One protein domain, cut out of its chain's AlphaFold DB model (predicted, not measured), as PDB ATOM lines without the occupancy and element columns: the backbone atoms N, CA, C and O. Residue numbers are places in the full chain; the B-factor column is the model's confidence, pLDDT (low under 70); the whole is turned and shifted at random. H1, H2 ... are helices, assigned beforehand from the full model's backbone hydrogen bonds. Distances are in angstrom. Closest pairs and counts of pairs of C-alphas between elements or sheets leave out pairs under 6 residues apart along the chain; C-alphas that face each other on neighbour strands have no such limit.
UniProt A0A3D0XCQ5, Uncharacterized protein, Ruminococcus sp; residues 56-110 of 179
ATOM      1  N   ALA A  56      32.558 -20.319  -4.481       94.94
ATOM      2  CA  ALA A  56      31.954 -21.281  -5.402       94.94
ATOM      3  C   ALA A  56      30.722 -20.673  -6.090       94.94
ATOM      4  O   ALA A  56      30.695 -20.550  -7.317       94.94
ATOM      5  N   ARG A  57      29.793 -20.117  -5.305       95.31
ATOM      6  CA  ARG A  57      28.600 -19.430  -5.815       95.31
ATOM      7  C   ARG A  57      28.936 -18.264  -6.747       95.31
ATOM      8  O   ARG A  57      28.271 -18.048  -7.756       95.31
ATOM      9  N   ARG A  58      29.990 -17.490  -6.457       95.50
ATOM     10  CA  ARG A  58      30.440 -16.415  -7.365       95.50
ATOM     11  C   ARG A  58      30.925 -16.943  -8.713       95.50
ATOM     12  O   ARG A  58      30.710 -16.265  -9.718       95.50
ATOM     13  N   ARG A  59      31.579 -18.109  -8.748       95.31
ATOM     14  CA  ARG A  59      32.003 -18.754 -10.003       95.31
ATOM     15  C   ARG A  59      30.793 -19.248 -10.795       95.31
ATOM     16  O   ARG A  59      30.755 -19.024 -11.999       95.31
ATOM     17  N   GLU A  60      29.796 -19.824 -10.130       96.62
ATOM     18  CA  GLU A  60      28.542 -20.258 -10.764       96.62
ATOM     19  C   GLU A  60      27.794 -19.086 -11.404       96.62
ATOM     20  O   GLU A  60      27.513 -19.115 -12.600       96.62
ATOM     21  N   ILE A  61      27.561 -18.002 -10.653       95.06
ATOM     22  CA  ILE A  61      26.900 -16.791 -11.170       95.06
ATOM     23  C   ILE A  61      27.665 -16.221 -12.370       95.06
ATOM     24  O   ILE A  61      27.066 -15.729 -13.326       95.06
ATOM     25  N   TYR A  62      28.997 -16.265 -12.331       95.94
ATOM     26  CA  TYR A  62      29.822 -15.825 -13.448       95.94
ATOM     27  C   TYR A  62      29.588 -16.677 -14.705       95.94
ATOM     28  O   TYR A  62      29.429 -16.106 -15.785       95.94
ATOM     29  N   GLN A  63      29.537 -18.008 -14.576       95.38
ATOM     30  CA  GLN A  63      29.254 -18.897 -15.711       95.38
ATOM     31  C   GLN A  63      27.832 -18.704 -16.238       95.38
ATOM     32  O   GLN A  63      27.663 -18.506 -17.435       95.38
ATOM     33  N   GLN A  64      26.837 -18.613 -15.352       95.81
ATOM     34  CA  GLN A  64      25.448 -18.341 -15.735       95.81
ATOM     35  C   GLN A  64      25.332 -17.042 -16.542       95.81
ATOM     36  O   GLN A  64      24.736 -17.023 -17.616       95.81
ATOM     37  N   LYS A  65      25.961 -15.952 -16.081       96.00
ATOM     38  CA  LYS A  65      25.970 -14.682 -16.825       96.00
ATOM     39  C   LYS A  65      26.656 -14.809 -18.181       96.00
ATOM     40  O   LYS A  65      26.183 -14.226 -19.150       96.00
ATOM     41  N   LYS A  66      27.758 -15.559 -18.254       94.94
ATOM     42  CA  LYS A  66      28.480 -15.807 -19.506       94.94
ATOM     43  C   LYS A  66      27.609 -16.568 -20.509       94.94
ATOM     44  O   LYS A  66      27.557 -16.164 -21.667       94.94
ATOM     45  N   GLU A  67      26.921 -17.615 -20.069       95.50
ATOM     46  CA  GLU A  67      26.017 -18.428 -20.895       95.50
ATOM     47  C   GLU A  67      24.796 -17.631 -21.362       95.50
ATOM     48  O   GLU A  67      24.416 -17.697 -22.527       95.50
ATOM     49  N   GLN A  68      24.234 -16.797 -20.485       95.50
ATOM     50  CA  GLN A  68      23.091 -15.932 -20.792       95.50
ATOM     51  C   GLN A  68      23.462 -14.698 -21.636       95.50
ATOM     52  O   GLN A  68      22.590 -13.901 -21.984       95.50
ATOM     53  N   GLY A  69      24.747 -14.488 -21.947       94.88
ATOM     54  CA  GLY A  69      25.206 -13.305 -22.679       94.88
ATOM     55  C   GLY A  69      24.987 -11.999 -21.906       94.88
ATOM     56  O   GLY A  69      24.725 -10.950 -22.499       94.88
ATOM     57  N   ILE A  70      25.072 -12.051 -20.577       97.25
ATOM     58  CA  ILE A  70      24.936 -10.914 -19.664       97.25
ATOM     59  C   ILE A  70      26.326 -10.445 -19.234       97.25
ATOM     60  O   ILE A  70      27.251 -11.229 -19.024       97.25
ATOM     61  N   CYS A  71      26.496  -9.133 -19.074       96.94
ATOM     62  CA  CYS A  71      27.742  -8.555 -18.601       96.94
ATOM     63  C   CYS A  71      28.109  -9.100 -17.213       96.94
ATOM     64  O   CYS A  71      27.375  -8.912 -16.248       96.94
ATOM     65  N   VAL A  72      29.307  -9.669 -17.067       94.81
ATOM     66  CA  VAL A  72      29.745 -10.290 -15.801       94.81
ATOM     67  C   VAL A  72      29.931  -9.294 -14.642       94.81
ATOM     68  O   VAL A  72      29.960  -9.701 -13.482       94.81
ATOM     69  N   ARG A  73      30.035  -7.986 -14.929       93.88
ATOM     70  CA  ARG A  73      30.147  -6.911 -13.920       93.88
ATOM     71  C   ARG A  73      28.809  -6.308 -13.503       93.88
ATOM     72  O   ARG A  73      28.688  -5.868 -12.367       93.88
ATOM     73  N   CYS A  74      27.825  -6.280 -14.395       93.88
ATOM     74  CA  CYS A  74      26.499  -5.739 -14.105       93.88
ATOM     75  C   CYS A  74      25.413  -6.743 -14.504       93.88
ATOM     76  O   CYS A  74      25.583  -7.945 -14.311       93.88
ATOM     77  N   THR A  75      24.277  -6.252 -14.982       91.81
ATOM     78  CA  THR A  75      23.117  -7.045 -15.412       91.81
ATOM     79  C   THR A  75      22.675  -6.705 -16.838       91.81
ATOM     80  O   THR A  75      21.762  -7.331 -17.360       91.81
ATOM     81  N   LYS A  76      23.333  -5.739 -17.500       95.19
ATOM     82  CA  LYS A  76      23.071  -5.377 -18.903       95.19
ATOM     83  C   LYS A  76      23.564  -6.485 -19.844       95.19
ATOM     84  O   LYS A  76      24.512  -7.198 -19.512       95.19
ATOM     85  N   LYS A  77      22.992  -6.575 -21.048       96.19
ATOM     86  CA  LYS A  77      23.450  -7.494 -22.104       96.19
ATOM     87  C   LYS A  77      24.927  -7.256 -22.451       96.19
ATOM     88  O   LYS A  77      25.382  -6.111 -22.535       96.19
ATOM     89  N   ALA A  78      25.684  -8.333 -22.631       96.44
ATOM     90  CA  ALA A  78      27.073  -8.280 -23.060       96.44
ATOM     91  C   ALA A  78      27.135  -8.069 -24.578       96.44
ATOM     92  O   ALA A  78      26.660  -8.890 -25.357       96.44
ATOM     93  N   THR A  79      27.708  -6.942 -24.995       95.00
ATOM     94  CA  THR A  79      27.888  -6.590 -26.412       95.00
ATOM     95  C   THR A  79      29.322  -6.826 -26.878       95.00
ATOM     96  O   THR A  79      29.570  -7.010 -28.066       95.00
ATOM     97  N   HIS A  80      30.283  -6.819 -25.952       93.31
ATOM     98  CA  HIS A  80      31.711  -6.900 -26.243       93.31
ATOM     99  C   HIS A  80      32.357  -7.996 -25.400       93.31
ATOM    100  O   HIS A  80      32.942  -7.753 -24.339       93.31
ATOM    101  N   GLY A  81      32.214  -9.230 -25.885       91.81
ATOM    102  CA  GLY A  81      32.659 -10.429 -25.185       91.81
ATOM    103  C   GLY A  81      31.863 -10.633 -23.899       91.81
ATOM    104  O   GLY A  81      30.663 -10.859 -23.939       91.81
ATOM    105  N   LEU A  82      32.535 -10.527 -22.752       93.88
ATOM    106  CA  LEU A  82      31.948 -10.753 -21.422       93.88
ATOM    107  C   LEU A  82      31.356  -9.486 -20.784       93.88
ATOM    108  O   LEU A  82      30.804  -9.537 -19.682       93.88
ATOM    109  N   TYR A  83      31.512  -8.326 -21.429       97.00
ATOM    110  CA  TYR A  83      31.125  -7.033 -20.872       97.00
ATOM    111  C   TYR A  83      30.111  -6.297 -21.753       97.00
ATOM    112  O   TYR A  83      30.041  -6.495 -22.966       97.00
ATOM    113  N   CYS A  84      29.339  -5.401 -21.134       96.81
ATOM    114  CA  CYS A  84      28.640  -4.348 -21.864       96.81
ATOM    115  C   CYS A  84      29.643  -3.289 -22.356       96.81
ATOM    116  O   CYS A  84      30.786  -3.243 -21.891       96.81
ATOM    117  N   TYR A  85      29.201  -2.407 -23.253       95.56
ATOM    118  CA  TYR A  85      30.028  -1.341 -23.825       95.56
ATOM    119  C   TYR A  85      30.799  -0.527 -22.767       95.56
ATOM    120  O   TYR A  85      32.030  -0.495 -22.792       95.56
ATOM    121  N   GLU A  86      30.103   0.026 -21.770       96.12
ATOM    122  CA  GLU A  86      30.688   0.840 -20.690       96.12
ATOM    123  C   GLU A  86      31.787   0.090 -19.919       96.12
ATOM    124  O   GLU A  86      32.915   0.570 -19.776       96.12
ATOM    125  N   HIS A  87      31.487  -1.130 -19.460       97.12
ATOM    126  CA  HIS A  87      32.444  -1.939 -18.707       97.12
ATOM    127  C   HIS A  87      33.605  -2.433 -19.568       97.12
ATOM    128  O   HIS A  87      34.702  -2.613 -19.040       97.12
ATOM    129  N   SER A  88      33.403  -2.610 -20.874       96.81
ATOM    130  CA  SER A  88      34.486  -2.957 -21.794       96.81
ATOM    131  C   SER A  88      35.495  -1.808 -21.931       96.81
ATOM    132  O   SER A  88      36.702  -2.049 -21.891       96.81
ATOM    133  N   ILE A  89      35.028  -0.556 -21.996       96.56
ATOM    134  CA  ILE A  89      35.895   0.632 -22.026       96.56
ATOM    135  C   ILE A  89      36.623   0.781 -20.694       96.56
ATOM    136  O   ILE A  89      37.840   0.969 -20.680       96.56
ATOM    137  N   GLY A  90      35.906   0.646 -19.574       96.44
ATOM    138  CA  GLY A  90      36.506   0.697 -18.241       96.44
ATOM    139  C   GLY A  90      37.596  -0.361 -18.050       96.44
ATOM    140  O   GLY A  90      38.681  -0.051 -17.562       96.44
ATOM    141  N   ALA A  91      37.350  -1.596 -18.498       95.25
ATOM    142  CA  ALA A  91      38.341  -2.669 -18.466       95.25
ATOM    143  C   ALA A  91      39.560  -2.352 -19.347       95.25
ATOM    144  O   ALA A  91      40.690  -2.523 -18.897       95.25
ATOM    145  N   LYS A  92      39.355  -1.832 -20.566       95.31
ATOM    146  CA  LYS A  92      40.455  -1.404 -21.447       95.31
ATOM    147  C   LYS A  92      41.311  -0.313 -20.800       95.31
ATOM    148  O   LYS A  92      42.528  -0.459 -20.762       95.31
ATOM    149  N   ARG A  93      40.693   0.735 -20.241       96.44
ATOM    150  CA  ARG A  93      41.407   1.823 -19.545       96.44
ATOM    151  C   ARG A  93      42.220   1.302 -18.360       96.44
ATOM    152  O   ARG A  93      43.408   1.589 -18.267       96.44
ATOM    153  N   HIS A  94      41.615   0.470 -17.513       95.31
ATOM    154  CA  HIS A  94      42.300  -0.120 -16.363       95.31
ATOM    155  C   HIS A  94      43.471  -1.032 -16.768       95.31
ATOM    156  O   HIS A  94      44.525  -1.024 -16.128       95.31
ATOM    157  N   ASN A  95      43.310  -1.810 -17.842       95.00
ATOM    158  CA  ASN A  95      44.373  -2.663 -18.366       95.00
ATOM    159  C   ASN A  95      45.540  -1.833 -18.912       95.00
ATOM    160  O   ASN A  95      46.690  -2.176 -18.645       95.00
ATOM    161  N   LEU A  96      45.254  -0.735 -19.620       96.06
ATOM    162  CA  LEU A  96      46.273   0.205 -20.094       96.06
ATOM    163  C   LEU A  96      47.032   0.839 -18.925       96.06
ATOM    164  O   LEU A  96      48.257   0.812 -18.910       96.06
ATOM    165  N   GLU A  97      46.325   1.335 -17.911       96.56
ATOM    166  CA  GLU A  97      46.942   1.912 -16.713       96.56
ATOM    167  C   GLU A  97      47.823   0.890 -15.981       96.56
ATOM    168  O   GLU A  97      48.968   1.172 -15.628       96.56
ATOM    169  N   THR A  98      47.323  -0.337 -15.814       95.19
ATOM    170  CA  THR A  98      48.075  -1.428 -15.187       95.19
ATOM    171  C   THR A  98      49.311  -1.802 -16.005       95.19
ATOM    172  O   THR A  98      50.373  -2.034 -15.428       95.19
ATOM    173  N   ALA A  99      49.206  -1.847 -17.335       93.81
ATOM    174  CA  ALA A  99      50.337  -2.108 -18.220       93.81
ATOM    175  C   ALA A  99      51.392  -0.995 -18.124       93.81
ATOM    176  O   ALA A  99      52.575  -1.294 -17.967       93.81
ATOM    177  N   SER A 100      50.970   0.271 -18.127       94.00
ATOM    178  CA  SER A 100      51.850   1.431 -17.952       94.00
ATOM    179  C   SER A 100      52.542   1.426 -16.589       94.00
ATOM    180  O   SER A 100      53.757   1.615 -16.519       94.00
ATOM    181  N   ARG A 101      51.811   1.129 -15.506       93.75
ATOM    182  CA  ARG A 101      52.385   0.998 -14.160       93.75
ATOM    183  C   ARG A 101      53.426  -0.119 -14.108       93.75
ATOM    184  O   ARG A 101      54.548   0.125 -13.682       93.75
ATOM    185  N   ARG A 102      53.099  -1.314 -14.616       88.81
ATOM    186  CA  ARG A 102      54.041  -2.447 -14.688       88.81
ATOM    187  C   ARG A 102      55.266  -2.131 -15.543       88.81
ATOM    188  O   ARG A 102      56.358  -2.604 -15.240       88.81
ATOM    189  N   LYS A 103      55.100  -1.345 -16.614       84.69
ATOM    190  CA  LYS A 103      56.216  -0.849 -17.423       84.69
ATOM    191  C   LYS A 103      57.114   0.047 -16.570       84.69
ATOM    192  O   LYS A 103      58.303  -0.232 -16.493       84.69
ATOM    193  N   ARG A 104      56.566   1.049 -15.873       84.62
ATOM    194  CA  ARG A 104      57.336   1.935 -14.980       84.62
ATOM    195  C   ARG A 104      58.053   1.170 -13.864       84.62
ATOM    196  O   ARG A 104      59.252   1.340 -13.713       84.62
ATOM    197  N   GLU A 105      57.369   0.263 -13.171       84.12
ATOM    198  CA  GLU A 105      57.982  -0.593 -12.140       84.12
ATOM    199  C   GLU A 105      59.133  -1.441 -12.715       84.12
ATOM    200  O   GLU A 105      60.150  -1.660 -12.063       84.12
ATOM    201  N   ARG A 106      59.009  -1.915 -13.965       78.25
ATOM    202  CA  ARG A 106      60.106  -2.594 -14.672       78.25
ATOM    203  C   ARG A 106      61.278  -1.645 -14.947       78.25
ATOM    204  O   ARG A 106      62.422  -2.076 -14.815       78.25
ATOM    205  N   HIS A 107      61.002  -0.392 -15.322       75.81
ATOM    206  CA  HIS A 107      62.032   0.634 -15.509       75.81
ATOM    207  C   HIS A 107      62.772   0.935 -14.203       75.81
ATOM    208  O   HIS A 107      63.997   0.888 -14.195       75.81
ATOM    209  N   GLU A 108      62.049   1.143 -13.101       73.44
ATOM    210  CA  GLU A 108      62.623   1.368 -11.764       73.44
ATOM    211  C   GLU A 108      63.520   0.201 -11.316       73.44
ATOM    212  O   GLU A 108      64.561   0.412 -10.703       73.44
ATOM    213  N   ARG A 109      63.173  -1.039 -11.685       70.94
ATOM    214  CA  ARG A 109      63.991  -2.240 -11.422       70.94
ATOM    215  C   ARG A 109      65.181  -2.423 -12.381       70.94
ATOM    216  O   ARG A 109      65.851  -3.452 -12.310       70.94
ATOM    217  N   GLY A 110      65.419  -1.513 -13.331       66.25
ATOM    218  CA  GLY A 110      66.518  -1.623 -14.305       66.25
ATOM    219  C   GLY A 110      66.366  -2.781 -15.306       66.25
ATOM    220  O   GLY A 110      67.331  -3.222 -15.938       66.25
TER     221      GLY A 110
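Overview. This is residues 56 to 110 of the 179 residues of an uncharacterized protein of Ruminococcus sp (UniProt A0A3D0XCQ5). A long helix, H2, reaches out as an arm from a small body that holds H1, the loops of residues 68 to 84 and the first turns of H2; residues 92 to 110 stick out. The printed part has 55 residues with two named helices, H1 then H2, no named strand, and the class all helix. It is only just extended, close to loose, with a radius of gyration of the C-alphas of 15.2 A, and flat, spanning 46 by 27 by 13 A.

Along the chain. H2, residues 85 to 108, measures 34.9 A, from C-alpha 85 at (30.028, -1.341, -23.825) to C-alpha 108 at (62.623, 1.368, -11.764). H1, residues 56 to 67, measures 16.8 A and begins at C-alpha 56, (31.954, -21.281, -5.402).

Arrangement. H2 and H1 are apart, with no C-alpha of the one within 8 A of the other. In both helices every O i to N i+4 pair is within hydrogen-bond range.

Size, cuts and confidence. The two C-alphas farthest apart, those of Gln 68 and Gly 110, are 46.2 A apart. The link from H1 to H2 is long, with 17 residues. The printed part has no cut. Its mean pLDDT is 92.6, and residue 110 is under 70.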